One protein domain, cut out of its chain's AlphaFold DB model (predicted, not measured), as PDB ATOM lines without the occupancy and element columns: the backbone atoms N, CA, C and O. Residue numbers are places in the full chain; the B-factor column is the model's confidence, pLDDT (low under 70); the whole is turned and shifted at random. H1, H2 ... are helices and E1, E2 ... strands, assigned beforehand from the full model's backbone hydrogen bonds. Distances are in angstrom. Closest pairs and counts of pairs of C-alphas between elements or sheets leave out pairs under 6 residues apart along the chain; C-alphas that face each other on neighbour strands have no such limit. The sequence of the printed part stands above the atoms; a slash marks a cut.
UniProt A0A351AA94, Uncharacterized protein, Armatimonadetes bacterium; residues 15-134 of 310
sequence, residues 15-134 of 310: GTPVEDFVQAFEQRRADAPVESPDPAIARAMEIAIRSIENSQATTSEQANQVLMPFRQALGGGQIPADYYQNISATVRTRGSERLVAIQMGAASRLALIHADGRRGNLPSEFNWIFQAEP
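What this domain is: This is residues 15 to 134 of the 310 residues of an uncharacterized protein of Armatimonadetes bacterium (UniProt A0A351AA94). A twisted three-stranded sheet has helices over one face: H2 slants across it, H3 packs by edge strand E1, and H1 lies beside H2, away from the sheet. Residues 129 to 134 fold back over the other face. The printed part has 120 residues, in the order H1 H2 H3 H4 E1 E2 E3; the antiparallel sheet E1 E2 E3 is a meander, each strand the antiparallel neighbour of the one before. The class is mixed, with two layers, H2 and H3 on one face. It is compact, with a radius of gyration of the C-alphas of 13.6 A and spans of 40 by 29 by 26 A.

How they stand to each other: H1 (residues 17 to 26) and H2 (39 to 55) form a helical hairpin and touch at Phe 21 and Ala 44, their closest C-alphas, 4.8 A apart, at a shallow tilt of 14 degrees. H3 (60 to 66) touches H2 about perpendicular, at 81 degrees, the closest C-alphas being those of Ile 52 and Ala 63, 5.8 A. H4 (68 to 73) touches H1, closest at C-alphas 18 and 70, 5.7 A. Every O i to N i+4 pair is within hydrogen-bond range in these helices. In hairpin E1 (87 to 94) and E2 (97 to 104), N 90 and O 101 are 2.9 A apart; between E2 and E3 (107 to 113), N 100 and O 111 are 2.8 A apart. H2 is on the sheet at a height of 8.6 A; H4 only grazes it.

Where its parts are: H1 begins at C-alpha 17 (-12.509, 36.478, 24.189). H2 measures 24.5 A, E1 23.6 A, E2 22.9 A and E3 20.0 A, ending at C-alpha 113 (1.293, 40.308, 12.307).

The domain as a whole: The farthest C-alphas, of Asp 31 and Gly 95, are 41.5 A apart. The printed part has no cut. The links H1 to H2 and H4 to E1 are long. Mean pLDDT of the printed part is 79.2, under 70 for instance in residues 30 to 37 and 75 to 85.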
ATOM      1  N   GLY A  15     -16.645  30.986  24.653       58.78
ATOM      2  CA  GLY A  15     -16.844  32.182  25.456       58.78
ATOM      3  C   GLY A  15     -16.495  33.424  24.644       58.78
ATOM      4  O   GLY A  15     -15.868  33.366  23.579       58.78
ATOM      5  N   THR A  16     -16.892  34.590  25.139       84.44
ATOM      6  CA  THR A  16     -16.310  35.832  24.622       84.44
ATOM      7  C   THR A  16     -14.787  35.805  24.844       84.44
ATOM      8  O   THR A  16     -14.322  35.198  25.812       84.44
ATOM      9  N   PRO A  17     -13.966  36.479  24.013       88.31
ATOM     10  CA  PRO A  17     -12.509  36.478  24.189       88.31
ATOM     11  C   PRO A  17     -12.050  36.877  25.601       88.31
ATOM     12  O   PRO A  17     -11.010  36.421  26.065       88.31
ATOM     13  N   VAL A  18     -12.829  37.713  26.293       89.81
ATOM     14  CA  VAL A  18     -12.565  38.130  27.676       89.81
ATOM     15  C   VAL A  18     -12.819  36.991  28.668       89.81
ATOM     16  O   VAL A  18     -12.007  36.789  29.566       89.81
ATOM     17  N   GLU A  19     -13.889  36.213  28.501       90.94
ATOM     18  CA  GLU A  19     -14.183  35.050  29.353       90.94
ATOM     19  C   GLU A  19     -13.132  33.948  29.180       90.94
ATOM     20  O   GLU A  19     -12.585  33.462  30.170       90.94
ATOM     21  N   ASP A  20     -12.777  33.623  27.933       91.88
ATOM     22  CA  ASP A  20     -11.724  32.646  27.626       91.88
ATOM     23  C   ASP A  20     -10.372  33.075  28.219       91.88
ATOM     24  O   ASP A  20      -9.581  32.251  28.693       91.88
ATOM     25  N   PHE A  21     -10.096  34.383  28.199       91.75
ATOM     26  CA  PHE A  21      -8.910  34.962  28.813       91.75
ATOM     27  C   PHE A  21      -8.915  34.807  30.335       91.75
ATOM     28  O   PHE A  21      -7.916  34.349  30.891       91.75
ATOM     29  N   VAL A  22     -10.016  35.162  31.007       88.81
ATOM     30  CA  VAL A  22     -10.146  35.042  32.468       88.81
ATOM     31  C   VAL A  22     -10.007  33.583  32.887       88.81
ATOM     32  O   VAL A  22      -9.210  33.280  33.771       88.81
ATOM     33  N   GLN A  23     -10.679  32.667  32.189       90.06
ATOM     34  CA  GLN A  23     -10.590  31.237  32.468       90.06
ATOM     35  C   GLN A  23      -9.152  30.713  32.327       90.06
ATOM     36  O   GLN A  23      -8.685  29.934  33.159       90.06
ATOM     37  N   ALA A  24      -8.424  31.141  31.289       89.00
ATOM     38  CA  ALA A  24      -7.011  30.803  31.142       89.00
ATOM     39  C   ALA A  24      -6.164  31.422  32.268       89.00
ATOM     40  O   ALA A  24      -5.285  30.761  32.810       89.00
ATOM     41  N   PHE A  25      -6.436  32.664  32.663       85.75
ATOM     42  CA  PHE A  25      -5.707  33.346  33.729       85.75
ATOM     43  C   PHE A  25      -5.934  32.728  35.120       85.75
ATOM     44  O   PHE A  25      -5.021  32.695  35.949       85.75
ATOM     45  N   GLU A  26      -7.130  32.218  35.401       84.50
ATOM     46  CA  GLU A  26      -7.465  31.534  36.656       84.50
ATOM     47  C   GLU A  26      -6.746  30.189  36.814       84.50
ATOM     48  O   GLU A  26      -6.470  29.771  37.934       84.50
ATOM     49  N   GLN A  27      -6.369  29.548  35.704       85.81
ATOM     50  CA  GLN A  27      -5.605  28.292  35.694       85.81
ATOM     51  C   GLN A  27      -4.103  28.482  35.956       85.81
ATOM     52  O   GLN A  27      -3.352  27.503  35.954       85.81
ATOM     53  N   ARG A  28      -3.649  29.724  36.166       81.88
ATOM     54  CA  ARG A  28      -2.251  30.005  36.499       81.88
ATOM     55  C   ARG A  28      -1.860  29.353  37.826       81.88
ATOM     56  O   ARG A  28      -2.641  29.281  38.775       81.88
ATOM     57  N   ARG A  29      -0.604  28.954  37.923       72.88
ATOM     58  CA  ARG A  29       0.039  28.478  39.141       72.88
ATOM     59  C   ARG A  29       0.147  29.617  40.153       72.88
ATOM     60  O   ARG A  29       0.520  30.740  39.812       72.88
ATOM     61  N   ALA A  30      -0.157  29.312  41.411       61.41
ATOM     62  CA  ALA A  30      -0.050  30.267  42.515       61.41
ATOM     63  C   ALA A  30       1.412  30.588  42.886       61.41
ATOM     64  O   ALA A  30       1.689  31.636  43.462       61.41
ATOM     65  N   ASP A  31       2.336  29.690  42.544       55.56
ATOM     66  CA  ASP A  31       3.726  29.627  42.991       55.56
ATOM     67  C   ASP A  31       4.732  29.786  41.847       55.56
ATOM     68  O   ASP A  31       5.870  29.352  41.985       55.56
ATOM     69  N   ALA A  32       4.346  30.365  40.708       48.41
ATOM     70  CA  ALA A  32       5.263  30.548  39.587       48.41
ATOM     71  C   ALA A  32       5.895  31.950  39.585       48.41
ATOM     72  O   ALA A  32       5.451  32.812  38.819       48.41
ATOM     73  N   PRO A  33       6.967  32.214  40.362       47.62
ATOM     74  CA  PRO A  33       7.865  33.292  40.056       47.62
ATOM     75  C   PRO A  33       8.921  32.781  39.063       47.62
ATOM     76  O   PRO A  33       9.770  31.945  39.373       47.62
ATOM     77  N   VAL A  34       8.939  33.401  37.883       50.25
ATOM     78  CA  VAL A  34      10.195  33.859  37.265       50.25
ATOM     79  C   VAL A  34      11.085  32.777  36.593       50.25
ATOM     80  O   VAL A  34      11.930  33.143  35.791       50.25
ATOM     81  N   GLU A  35      10.930  31.463  36.775       48.19
ATOM     82  CA  GLU A  35      11.859  30.487  36.133       48.19
ATOM     83  C   GLU A  35      11.309  29.746  34.906       48.19
ATOM     84  O   GLU A  35      12.084  29.235  34.099       48.19
ATOM     85  N   SER A  36       9.991  29.733  34.699       52.59
ATOM     86  CA  SER A  36       9.388  29.154  33.498       52.59
ATOM     87  C   SER A  36       8.040  29.808  33.195       52.59
ATOM     88  O   SER A  36       7.282  30.070  34.134       52.59
ATOM     89  N   PRO A  37       7.726  30.090  31.918       59.06
ATOM     90  CA  PRO A  37       6.409  30.566  31.524       59.06
ATOM     91  C   PRO A  37       5.301  29.633  32.005       59.06
ATOM     92  O   PRO A  37       5.256  28.463  31.626       59.06
ATOM     93  N   ASP A  38       4.365  30.169  32.780       74.56
ATOM     94  CA  ASP A  38       3.125  29.473  33.088       74.56
ATOM     95  C   ASP A  38       2.313  29.259  31.783       74.56
ATOM     96  O   ASP A  38       2.020  30.235  31.078       74.56
ATOM     97  N   PRO A  39       1.956  28.011  31.412       80.50
ATOM     98  CA  PRO A  39       1.218  27.733  30.175       80.50
ATOM     99  C   PRO A  39      -0.154  28.416  30.096       80.50
ATOM    100  O   PRO A  39      -0.610  28.762  29.004       80.50
ATOM    101  N   ALA A  40      -0.808  28.626  31.236       83.81
ATOM    102  CA  ALA A  40      -2.100  29.284  31.333       83.81
ATOM    103  C   ALA A  40      -1.962  30.797  31.091       83.81
ATOM    104  O   ALA A  40      -2.719  31.380  30.317       83.81
ATOM    105  N   ILE A  41      -0.897  31.409  31.623       82.88
ATOM    106  CA  ILE A  41      -0.500  32.798  31.319       82.88
ATOM    107  C   ILE A  41      -0.133  32.957  29.837       82.88
ATOM    108  O   ILE A  41      -0.564  33.915  29.192       82.88
ATOM    109  N   ALA A  42       0.606  32.005  29.258       83.88
ATOM    110  CA  ALA A  42       0.916  32.008  27.827       83.88
ATOM    111  C   ALA A  42      -0.360  31.968  26.969       83.88
ATOM    112  O   ALA A  42      -0.468  32.715  25.995       83.88
ATOM    113  N   ARG A  43      -1.335  31.134  27.355       88.38
ATOM    114  CA  ARG A  43      -2.644  31.037  26.698       88.38
ATOM    115  C   ARG A  43      -3.459  32.324  26.840       88.38
ATOM    116  O   ARG A  43      -4.021  32.780  25.850       88.38
ATOM    117  N   ALA A  44      -3.488  32.934  28.023       88.94
ATOM    118  CA  ALA A  44      -4.167  34.210  28.244       88.94
ATOM    119  C   ALA A  44      -3.586  35.316  27.339       88.94
ATOM    120  O   ALA A  44      -4.317  35.979  26.604       88.94
ATOM    121  N   MET A  45      -2.257  35.455  27.281       89.06
ATOM    122  CA  MET A  45      -1.613  36.425  26.381       89.06
ATOM    123  C   MET A  45      -1.865  36.132  24.898       89.06
ATOM    124  O   MET A  45      -1.974  37.056  24.098       89.06
ATOM    125  N   GLU A  46      -1.974  34.863  24.513       90.00
ATOM    126  CA  GLU A  46      -2.305  34.460  23.146       90.00
ATOM    127  C   GLU A  46      -3.725  34.891  22.740       90.00
ATOM    128  O   GLU A  46      -3.927  35.379  21.629       90.00
ATOM    129  N   ILE A  47      -4.703  34.792  23.645       92.44
ATOM    130  CA  ILE A  47      -6.074  35.283  23.422       92.44
ATOM    131  C   ILE A  47      -6.089  36.815  23.270       92.44
ATOM    132  O   ILE A  47      -6.758  37.358  22.383       92.44
ATOM    133  N   ALA A  48      -5.300  37.515  24.088       91.44
ATOM    134  CA  ALA A  48      -5.123  38.961  23.988       91.44
ATOM    135  C   ALA A  48      -4.486  39.379  22.645       91.44
ATOM    136  O   ALA A  48      -4.988  40.291  21.985       91.44
ATOM    137  N   ILE A  49      -3.440  38.674  22.191       91.25
ATOM    138  CA  ILE A  49      -2.817  38.886  20.872       91.25
ATOM    139  C   ILE A  49      -3.846  38.707  19.752       91.25
ATOM    140  O   ILE A  49      -3.971  39.589  18.909       91.25
ATOM    141  N   ARG A  50      -4.635  37.627  19.772       91.88
ATOM    142  CA  ARG A  50      -5.675  37.382  18.755       91.88
ATOM    143  C   ARG A  50      -6.727  38.486  18.703       91.88
ATOM    144  O   ARG A  50      -7.228  38.826  17.636       91.88
ATOM    145  N   SER A  51      -7.048  39.087  19.844       91.75
ATOM    146  CA  SER A  51      -7.980  40.219  19.893       91.75
ATOM    147  C   SER A  51      -7.389  41.472  19.226       91.75
ATOM    148  O   SER A  51      -8.093  42.202  18.522       91.75
ATOM    149  N   ILE A  52      -6.079  41.696  19.367       90.00
ATOM    150  CA  ILE A  52      -5.334  42.759  18.665       90.00
ATOM    151  C   ILE A  52      -5.199  42.459  17.161       90.00
ATOM    152  O   ILE A  52      -5.313  43.369  16.336       90.00
ATOM    153  N   GLU A  53      -4.986  41.192  16.793       88.56
ATOM    154  CA  GLU A  53      -4.978  40.728  15.399       88.56
ATOM    155  C   GLU A  53      -6.322  41.049  14.727       88.56
ATOM    156  O   GLU A  53      -6.353  41.775  13.733       88.56
ATOM    157  N   ASN A  54      -7.434  40.614  15.329       88.19
ATOM    158  CA  ASN A  54      -8.787  40.778  14.788       88.19
ATOM    159  C   ASN A  54      -9.244  42.240  14.695       88.19
ATOM    160  O   ASN A  54      -9.950  42.609  13.760       88.19
ATOM    161  N   SER A  55      -8.844  43.081  15.651       86.06
ATOM    162  CA  SER A  55      -9.177  44.515  15.664       86.06
ATOM    163  C   SER A  55      -8.319  45.360  14.722       86.06
ATOM    164  O   SER A  55      -8.592  46.547  14.559       86.06
ATOM    165  N   GLN A  56      -7.279  44.777  14.112       83.81
ATOM    166  CA  GLN A  56      -6.348  45.473  13.218       83.81
ATOM    167  C   GLN A  56      -5.674  46.701  13.859       83.81
ATOM    168  O   GLN A  56      -5.287  47.640  13.167       83.81
ATOM    169  N   ALA A  57      -5.484  46.701  15.184       87.44
ATOM    170  CA  ALA A  57      -4.834  47.807  15.884       87.44
ATOM    171  C   ALA A  57      -3.382  48.007  15.404       87.44
ATOM    172  O   ALA A  57      -2.546  47.105  15.490       87.44
ATOM    173  N   THR A  58      -3.067  49.202  14.905       89.31
ATOM    174  CA  THR A  58      -1.767  49.537  14.286       89.31
ATOM    175  C   THR A  58      -0.831  50.319  15.203       89.31
ATOM    176  O   THR A  58       0.348  50.480  14.886       89.31
ATOM    177  N   THR A  59      -1.330  50.783  16.350       91.75
ATOM    178  CA  THR A  59      -0.566  51.548  17.340       91.75
ATOM    179  C   THR A  59      -0.693  50.931  18.729       91.75
ATOM    180  O   THR A  59      -1.654  50.214  19.020       91.75
ATOM    181  N   SER A  60       0.261  51.235  19.619       91.75
ATOM    182  CA  SER A  60       0.180  50.802  21.019       91.75
ATOM    183  C   SER A  60      -1.097  51.305  21.683       91.75
ATOM    184  O   SER A  60      -1.715  50.572  22.439       91.75
ATOM    185  N   GLU A  61      -1.528  52.535  21.407       92.75
ATOM    186  CA  GLU A  61      -2.740  53.096  22.008       92.75
ATOM    187  C   GLU A  61      -3.996  52.324  21.591       92.75
ATOM    188  O   GLU A  61      -4.756  51.891  22.455       92.75
ATOM    189  N   GLN A  62      -4.158  52.049  20.293       93.56
ATOM    190  CA  GLN A  62      -5.263  51.234  19.778       93.56
ATOM    191  C   GLN A  62      -5.238  49.820  20.368       93.56
ATOM    192  O   GLN A  62      -6.260  49.315  20.824       93.56
ATOM    193  N   ALA A  63      -4.064  49.188  20.423       91.88
ATOM    194  CA  ALA A  63      -3.930  47.862  21.016       91.88
ATOM    195  C   ALA A  63      -4.285  47.881  22.512       91.88
ATOM    196  O   ALA A  63      -4.995  47.010  23.000       91.88
ATOM    197  N   ASN A  64      -3.867  48.914  23.244       91.25
ATOM    198  CA  ASN A  64      -4.216  49.082  24.650       91.25
ATOM    199  C   ASN A  64      -5.713  49.370  24.863       91.25
ATOM    200  O   ASN A  64      -6.239  48.959  25.896       91.25
ATOM    201  N   GLN A  65      -6.406  50.015  23.916       90.62
ATOM    202  CA  GLN A  65      -7.869  50.167  23.935       90.62
ATOM    203  C   GLN A  65      -8.573  48.814  23.769       90.62
ATOM    204  O   GLN A  65      -9.492  48.509  24.524       90.62
ATOM    205  N   VAL A  66      -8.092  47.965  22.855       92.81
ATOM    206  CA  VAL A  66      -8.588  46.588  22.665       92.81
ATOM    207  C   VAL A  66      -8.415  45.749  23.934       92.81
ATOM    208  O   VAL A  66      -9.256  44.908  24.242       92.81
ATOM    209  N   LEU A  67      -7.357  46.004  24.710       91.31
ATOM    210  CA  LEU A  67      -7.088  45.316  25.973       91.31
ATOM    211  C   LEU A  67      -7.868  45.857  27.182       91.31
ATOM    212  O   LEU A  67      -7.810  45.248  28.251       91.31
ATOM    213  N   MET A  68      -8.601  46.969  27.062       89.00
ATOM    214  CA  MET A  68      -9.323  47.558  28.200       89.00
ATOM    215  C   MET A  68     -10.319  46.595  28.869       89.00
ATOM    216  O   MET A  68     -10.276  46.497  30.097       89.00
ATOM    217  N   PRO A  69     -11.154  45.834  28.133       89.75
ATOM    218  CA  PRO A  69     -12.061  44.863  28.747       89.75
ATOM    219  C   PRO A  69     -11.320  43.766  29.527       89.75
ATOM    220  O   PRO A  69     -11.738  43.385  30.616       89.75
ATOM    221  N   PHE A  70     -10.171  43.314  29.015       90.50
ATOM    222  CA  PHE A  70      -9.320  42.317  29.670       90.50
ATOM    223  C   PHE A  70      -8.746  42.849  30.988       90.50
ATOM    224  O   PHE A  70      -8.778  42.157  31.999       90.50
ATOM    225  N   ARG A  71      -8.282  44.107  31.011       86.00
ATOM    226  CA  ARG A  71      -7.820  44.766  32.250       86.00
ATOM    227  C   ARG A  71      -8.921  44.895  33.285       86.00
ATOM    228  O   ARG A  71      -8.684  44.648  34.461       86.00
ATOM    229  N   GLN A  72     -10.108  45.319  32.856       84.31
ATOM    230  CA  GLN A  72     -11.253  45.478  33.749       84.31
ATOM    231  C   GLN A  72     -11.628  44.140  34.388       84.31
ATOM    232  O   GLN A  72     -11.866  44.095  35.593       84.31
ATOM    233  N   ALA A  73     -11.579  43.052  33.614       84.88
ATOM    234  CA  ALA A  73     -11.822  41.700  34.102       84.88
ATOM    235  C   ALA A  73     -10.770  41.207  35.120       84.88
ATOM    236  O   ALA A  73     -11.093  40.380  35.967       84.88
ATOM    237  N   LEU A  74      -9.539  41.735  35.092       79.56
ATOM    238  CA  LEU A  74      -8.495  41.428  36.081       79.56
ATOM    239  C   LEU A  74      -8.615  42.227  37.397       79.56
ATOM    240  O   LEU A  74      -7.901  41.917  38.349       79.56
ATOM    241  N   GLY A  75      -9.521  43.211  37.477       66.25
ATOM    242  CA  GLY A  75      -9.776  44.016  38.679       66.25
ATOM    243  C   GLY A  75      -8.790  45.177  38.854       66.25
ATOM    244  O   GLY A  75      -7.753  45.032  39.489       66.25
ATOM    245  N   GLY A  76      -9.127  46.356  38.316       50.12
ATOM    246  CA  GLY A  76      -8.275  47.560  38.237       50.12
ATOM    247  C   GLY A  76      -7.918  48.280  39.553       50.12
ATOM    248  O   GLY A  76      -8.131  49.486  39.660       50.12
ATOM    249  N   GLY A  77      -7.372  47.581  40.549       41.50
ATOM    250  CA  GLY A  77      -6.804  48.182  41.764       41.50
ATOM    251  C   GLY A  77      -5.360  48.678  41.587       41.50
ATOM    252  O   GLY A  77      -4.662  48.273  40.659       41.50
ATOM    253  N   GLN A  78      -4.883  49.541  42.497       39.22
ATOM    254  CA  GLN A  78      -3.447  49.813  42.657       39.22
ATOM    255  C   GLN A  78      -2.761  48.525  43.116       39.22
ATOM    256  O   GLN A  78      -2.839  48.142  44.281       39.22
ATOM    257  N   ILE A  79      -2.140  47.834  42.169       43.19
ATOM    258  CA  ILE A  79      -1.574  46.506  42.367       43.19
ATOM    259  C   ILE A  79      -0.044  46.619  42.319       43.19
ATOM    260  O   ILE A  79       0.481  47.293  41.425       43.19
ATOM    261  N   PRO A  80       0.690  45.987  43.255       40.09
ATOM    262  CA  PRO A  80       2.148  45.927  43.203       40.09
ATOM    263  C   PRO A  80       2.619  45.351  41.861       40.09
ATOM    264  O   PRO A  80       2.038  44.388  41.363       40.09
ATOM    265  N   ALA A  81       3.682  45.919  41.289       44.56
ATOM    266  CA  ALA A  81       4.196  45.601  39.948       44.56
ATOM    267  C   ALA A  81       4.592  44.120  39.732       44.56
ATOM    268  O   ALA A  81       4.875  43.709  38.607       44.56
ATOM    269  N   ASP A  82       4.577  43.325  40.801       48.25
ATOM    270  CA  ASP A  82       5.171  41.997  40.888       48.25
ATOM    271  C   ASP A  82       4.147  40.870  40.633       48.25
ATOM    272  O   ASP A  82       4.522  39.708  40.486       48.25
ATOM    273  N   TYR A  83       2.851  41.198  40.531       53.47
ATOM    274  CA  TYR A  83       1.772  40.236  40.281       53.47
ATOM    275  C   TYR A  83       1.233  40.345  38.844       53.47
ATOM    276  O   TYR A  83       1.060  41.439  38.312       53.47
ATOM    277  N   TYR A  84       0.929  39.200  38.213       54.50
ATOM    278  CA  TYR A  84       0.446  39.027  36.824       54.50
ATOM    279  C   TYR A  84      -0.878  39.746  36.458       54.50
ATOM    280  O   TYR A  84      -1.525  39.384  35.486       54.50
ATOM    281  N   GLN A  85      -1.328  40.737  37.224       57.78
ATOM    282  CA  GLN A  85      -2.670  41.313  37.125       57.78
ATOM    283  C   GLN A  85      -2.777  42.534  36.195       57.78
ATOM    284  O   GLN A  85      -3.882  42.997  35.936       57.78
ATOM    285  N   ASN A  86      -1.669  43.059  35.660       71.19
ATOM    286  CA  ASN A  86      -1.704  44.166  34.698       71.19
ATOM    287  C   ASN A  86      -1.354  43.675  33.291       71.19
ATOM    288  O   ASN A  86      -0.309  43.050  33.143       71.19
ATOM    289  N   ILE A  87      -2.187  43.984  32.286       83.56
ATOM    290  CA  ILE A  87      -1.964  43.635  30.875       83.56
ATOM    291  C   ILE A  87      -1.820  44.879  29.983       83.56
ATOM    292  O   ILE A  87      -2.673  45.770  29.976       83.56
ATOM    293  N   SER A  88      -0.765  44.942  29.177       87.19
ATOM    294  CA  SER A  88      -0.496  46.030  28.230       87.19
ATOM    295  C   SER A  88       0.045  45.509  26.904       87.19
ATOM    296  O   SER A  88       0.523  44.381  26.812       87.19
ATOM    297  N   ALA A  89      -0.054  46.342  25.869       89.62
ATOM    298  CA  ALA A  89       0.491  46.072  24.550       89.62
ATOM    299  C   ALA A  89       1.423  47.194  24.095       89.62
ATOM    300  O   ALA A  89       1.092  48.378  24.217       89.62
ATOM    301  N   THR A  90       2.515  46.808  23.446       89.75
ATOM    302  CA  THR A  90       3.321  47.695  22.613       89.75
ATOM    303  C   THR A  90       3.304  47.202  21.184       89.75
ATOM    304  O   THR A  90       3.552  46.029  20.910       89.75
ATOM    305  N   VAL A  91       3.029  48.124  20.263       90.75
ATOM    306  CA  VAL A  91       3.023  47.862  18.829       90.75
ATOM    307  C   VAL A  91       4.143  48.657  18.177       90.75
ATOM    308  O   VAL A  91       4.307  49.861  18.402       90.75
ATOM    309  N   ARG A  92       4.936  47.965  17.364       91.06
ATOM    310  CA  ARG A  92       5.949  48.549  16.489       91.06
ATOM    311  C   ARG A  92       5.580  48.218  15.059       91.06
ATOM    312  O   ARG A  92       5.347  47.058  14.740       91.06
ATOM    313  N   THR A  93       5.548  49.229  14.207       88.62
ATOM    314  CA  THR A  93       5.050  49.090  12.838       88.62
ATOM    315  C   THR A  93       6.187  49.320  11.856       88.62
ATOM    316  O   THR A  93       6.976  50.250  12.022       88.62
ATOM    317  N   ARG A  94       6.280  48.464  10.838       87.06
ATOM    318  CA  ARG A  94       7.190  48.610   9.699       87.06
ATOM    319  C   ARG A  94       6.396  48.385   8.423       87.06
ATOM    320  O   ARG A  94       5.992  47.260   8.136       87.06
ATOM    321  N   GLY A  95       6.185  49.450   7.653       85.31
ATOM    322  CA  GLY A  95       5.245  49.401   6.537       85.31
ATOM    323  C   GLY A  95       3.874  48.952   7.044       85.31
ATOM    324  O   GLY A  95       3.305  49.584   7.929       85.31
ATOM    325  N   SER A  96       3.381  47.834   6.524       84.50
ATOM    326  CA  SER A  96       2.111  47.215   6.918       84.50
ATOM    327  C   SER A  96       2.249  46.079   7.940       84.50
ATOM    328  O   SER A  96       1.244  45.510   8.359       84.50
ATOM    329  N   GLU A  97       3.469  45.712   8.336       89.88
ATOM    330  CA  GLU A  97       3.708  44.678   9.345       89.88
ATOM    331  C   GLU A  97       3.785  45.281  10.746       89.88
ATOM    332  O   GLU A  97       4.302  46.383  10.951       89.88
ATOM    333  N   ARG A  98       3.293  44.526  11.727       91.00
ATOM    334  CA  ARG A  98       3.209  44.935  13.126       91.00
ATOM    335  C   ARG A  98       3.879  43.897  14.005       91.00
ATOM    336  O   ARG A  98       3.516  42.727  13.973       91.00
ATOM    337  N   LEU A  99       4.819  44.330  14.825       92.00
ATOM    338  CA  LEU A  99       5.340  43.548  15.931       92.00
ATOM    339  C   LEU A  99       4.593  43.958  17.203       92.00
ATOM    340  O   LEU A  99       4.645  45.122  17.603       92.00
ATOM    341  N   VAL A 100       3.883  43.015  17.813       91.62
ATOM    342  CA  VAL A 100       3.056  43.215  19.006       91.62
ATOM    343  C   VAL A 100       3.685  42.480  20.178       91.62
ATOM    344  O   VAL A 100       3.792  41.255  20.161       91.62
ATOM    345  N   ALA A 101       4.082  43.223  21.204       89.75
ATOM    346  CA  ALA A 101       4.480  42.679  22.493       89.75
ATOM    347  C   ALA A 101       3.327  42.865  23.482       89.75
ATOM    348  O   ALA A 101       2.911  43.995  23.727       89.75
ATOM    349  N   ILE A 102       2.809  41.773  24.044       87.81
ATOM    350  CA  ILE A 102       1.898  41.814  25.193       87.81
ATOM    351  C   ILE A 102       2.713  41.612  26.451       87.81
ATOM    352  O   ILE A 102       3.465  40.647  26.517       87.81
ATOM    353  N   GLN A 103       2.530  42.463  27.451       83.25
ATOM    354  CA  GLN A 103       3.044  42.256  28.797       83.25
ATOM    355  C   GLN A 103       1.877  41.961  29.738       83.25
ATOM    356  O   GLN A 103       0.874  42.662  29.709       83.25
ATOM    357  N   MET A 104       2.020  40.935  30.572       80.25
ATOM    358  CA  MET A 104       1.142  40.625  31.689       80.25
ATOM    359  C   MET A 104       1.978  40.446  32.969       80.25
ATOM    360  O   MET A 104       2.634  39.423  33.151       80.25
ATOM    361  N   GLY A 105       2.007  41.454  33.845       73.44
ATOM    362  CA  GLY A 105       2.925  41.519  34.996       73.44
ATOM    363  C   GLY A 105       4.401  41.380  34.593       73.44
ATOM    364  O   GLY A 105       4.890  42.114  33.734       73.44
ATOM    365  N   ALA A 106       5.106  40.415  35.190       66.75
ATOM    366  CA  ALA A 106       6.505  40.089  34.887       66.75
ATOM    367  C   ALA A 106       6.663  39.077  33.735       66.75
ATOM    368  O   ALA A 106       7.651  38.355  33.671       66.75
ATOM    369  N   ALA A 107       5.664  38.958  32.863       75.25
ATOM    370  CA  ALA A 107       5.648  38.058  31.720       75.25
ATOM    371  C   ALA A 107       5.295  38.846  30.458       75.25
ATOM    372  O   ALA A 107       4.479  39.756  30.509       75.25
ATOM    373  N   SER A 108       5.873  38.512  29.309       80.19
ATOM    374  CA  SER A 108       5.497  39.111  28.032       80.19
ATOM    375  C   SER A 108       5.666  38.158  26.859       80.19
ATOM    376  O   SER A 108       6.530  37.291  26.883       80.19
ATOM    377  N   ARG A 109       4.844  38.310  25.824       84.50
ATOM    378  CA  ARG A 109       4.823  37.465  24.623       84.50
ATOM    379  C   ARG A 109       4.863  38.341  23.381       84.50
ATOM    380  O   ARG A 109       4.236  39.397  23.351       84.50
ATOM    381  N   LEU A 110       5.576  37.879  22.359       88.31
ATOM    382  CA  LEU A 110       5.729  38.582  21.092       88.31
ATOM    383  C   LEU A 110       4.920  37.893  19.985       88.31
ATOM    384  O   LEU A 110       4.874  36.664  19.897       88.31
ATOM    385  N   ALA A 111       4.326  38.690  19.111       89.94
ATOM    386  CA  ALA A 111       3.728  38.240  17.866       89.94
ATOM    387  C   ALA A 111       4.119  39.186  16.734       89.94
ATOM    388  O   ALA A 111       4.215  40.396  16.924       89.94
ATOM    389  N   LEU A 112       4.334  38.623  15.550       91.12
ATOM    390  CA  LEU A 112       4.418  39.392  14.319       91.12
ATOM    391  C   LEU A 112       3.109  39.206  13.558       91.12
ATOM    392  O   LEU A 112       2.648  38.080  13.404       91.12
ATOM    393  N   ILE A 113       2.534  40.296  13.071       90.19
ATOM    394  CA  ILE A 113       1.293  40.308  12.307       90.19
ATOM    395  C   ILE A 113       1.580  40.970  10.961       90.19
ATOM    396  O   ILE A 113       2.084  42.095  10.908       90.19
ATOM    397  N   HIS A 114       1.277  40.265   9.878       87.25
ATOM    398  CA  HIS A 114       1.423  40.766   8.521       87.25
ATOM    399  C   HIS A 114       0.297  41.738   8.142       87.25
ATOM    400  O   HIS A 114      -0.672  41.941   8.878       87.25
ATOM    401  N   ALA A 115       0.442  42.347   6.966       81.69
ATOM    402  CA  ALA A 115      -0.502  43.313   6.402       81.69
ATOM    403  C   ALA A 115      -1.926  42.761   6.253       81.69
ATOM    404  O   ALA A 115      -2.901  43.477   6.446       81.69
ATOM    405  N   ASP A 116      -2.025  41.482   5.900       80.38
ATOM    406  CA  ASP A 116      -3.268  40.747   5.681       80.38
ATOM    407  C   ASP A 116      -3.900  40.239   6.991       80.38
ATOM    408  O   ASP A 116      -4.881  39.499   6.968       80.38
ATOM    409  N   GLY A 117      -3.330  40.616   8.141       76.12
ATOM    410  CA  GLY A 117      -3.771  40.181   9.459       76.12
ATOM    411  C   GLY A 117      -3.301  38.780   9.844       76.12
ATOM    412  O   GLY A 117      -3.568  38.355  10.967       76.12
ATOM    413  N   ARG A 118      -2.583  38.057   8.971       83.38
ATOM    414  CA  ARG A 118      -2.040  36.739   9.315       83.38
ATOM    415  C   ARG A 118      -0.861  36.881  10.263       83.38
ATOM    416  O   ARG A 118      -0.031  37.781  10.134       83.38
ATOM    417  N   ARG A 119      -0.746  35.940  11.195       85.88
ATOM    418  CA  ARG A 119       0.409  35.854  12.085       85.88
ATOM    419  C   ARG A 119       1.634  35.353  11.325       85.88
ATOM    420  O   ARG A 119       1.583  34.310  10.679       85.88
ATOM    421  N   GLY A 120       2.732  36.089  11.442       84.81
ATOM    422  CA  GLY A 120       4.036  35.688  10.939       84.81
ATOM    423  C   GLY A 120       4.744  34.727  11.887       84.81
ATOM    424  O   GLY A 120       4.637  34.829  13.113       84.81
ATOM    425  N   ASN A 121       5.505  33.799  11.311       86.62
ATOM    426  CA  ASN A 121       6.246  32.803  12.076       86.62
ATOM    427  C   ASN A 121       7.599  33.366  12.520       86.62
ATOM    428  O   ASN A 121       8.543  33.452  11.731       86.62
ATOM    429  N   LEU A 122       7.693  33.740  13.798       87.38
ATOM    430  CA  LEU A 122       8.968  34.049  14.442       87.38
ATOM    431  C   LEU A 122       9.709  32.755  14.833       87.38
ATOM    432  O   LEU A 122       9.068  31.729  15.076       87.38
ATOM    433  N   PRO A 123      11.052  32.789  14.933       85.50
ATOM    434  CA  PRO A 123      11.837  31.683  15.473       85.50
ATOM    435  C   PRO A 123      11.322  31.197  16.832       85.50
ATOM    436  O   PRO A 123      10.821  31.979  17.641       85.50
ATOM    437  N   SER A 124      11.509  29.909  17.123       79.44
ATOM    438  CA  SER A 124      10.964  29.275  18.331       79.44
ATOM    439  C   SER A 124      11.453  29.888  19.649       79.44
ATOM    440  O   SER A 124      10.765  29.764  20.659       79.44
ATOM    441  N   GLU A 125      12.585  30.599  19.654       75.25
ATOM    442  CA  GLU A 125      13.071  31.346  20.824       75.25
ATOM    443  C   GLU A 125      12.156  32.515  21.229       75.25
ATOM    444  O   GLU A 125      12.194  32.942  22.380       75.25
ATOM    445  N   PHE A 126      11.288  32.986  20.326       77.94
ATOM    446  CA  PHE A 126      10.278  34.016  20.598       77.94
ATOM    447  C   PHE A 126       8.916  33.445  21.006       77.94
ATOM    448  O   PHE A 126       8.021  34.202  21.376       77.94
ATOM    449  N   ASN A 127       8.751  32.116  20.995       67.81
ATOM    450  CA  ASN A 127       7.540  31.468  21.514       67.81
ATOM    451  C   ASN A 127       7.436  31.562  23.050       67.81
ATOM    452  O   ASN A 127       6.404  31.186  23.618       67.81
ATOM    453  N   TRP A 128       8.507  32.020  23.704       61.50
ATOM    454  CA  TRP A 128       8.698  32.064  25.149       61.50
ATOM    455  C   TRP A 128       8.158  33.360  25.760       61.50
ATOM    456  O   TRP A 128       7.883  34.336  25.063       61.50
ATOM    457  N   ILE A 129       8.003  33.349  27.087       60.75
ATOM    458  CA  ILE A 129       7.628  34.527  27.863       60.75
ATOM    459  C   ILE A 129       8.896  35.257  28.326       60.75
ATOM    460  O   ILE A 129       9.731  34.648  28.996       60.75
ATOM    461  N   PHE A 130       9.032  36.546  28.014       61.22
ATOM    462  CA  PHE A 130      10.114  37.403  28.520       61.22
ATOM    463  C   PHE A 130       9.697  38.093  29.819       61.22
ATOM    464  O   PHE A 130       8.525  38.414  29.997       61.22
ATOM    465  N   GLN A 131      10.643  38.368  30.718       60.97
ATOM    466  CA  GLN A 131      10.317  38.971  32.020       60.97
ATOM    467  C   GLN A 131      10.056  40.466  32.018       60.97
ATOM    468  O   GLN A 131       9.502  41.023  32.963       60.97
ATOM    469  N   ALA A 132      10.471  41.113  30.945       64.88
ATOM    470  CA  ALA A 132      10.096  42.467  30.638       64.88
ATOM    471  C   ALA A 132       9.786  42.538  29.149       64.88
ATOM    472  O   ALA A 132      10.193  41.670  28.375       64.88
ATOM    473  N   GLU A 133       9.048  43.574  28.784       74.75
ATOM    474  CA  GLU A 133       8.575  43.795  27.430       74.75
ATOM    475  C   GLU A 133       9.736  43.777  26.410       74.75
ATOM    476  O   GLU A 133      10.661  44.591  26.518       74.75
ATOM    477  N   PRO A 134       9.724  42.867  25.416       80.94
ATOM    478  CA  PRO A 134      10.662  42.920  24.305       80.94
ATOM    479  C   PRO A 134      10.366  44.126  23.407       80.94
ATOM    480  O   PRO A 134       9.217  44.396  23.057       80.94
TER     481      PRO A 134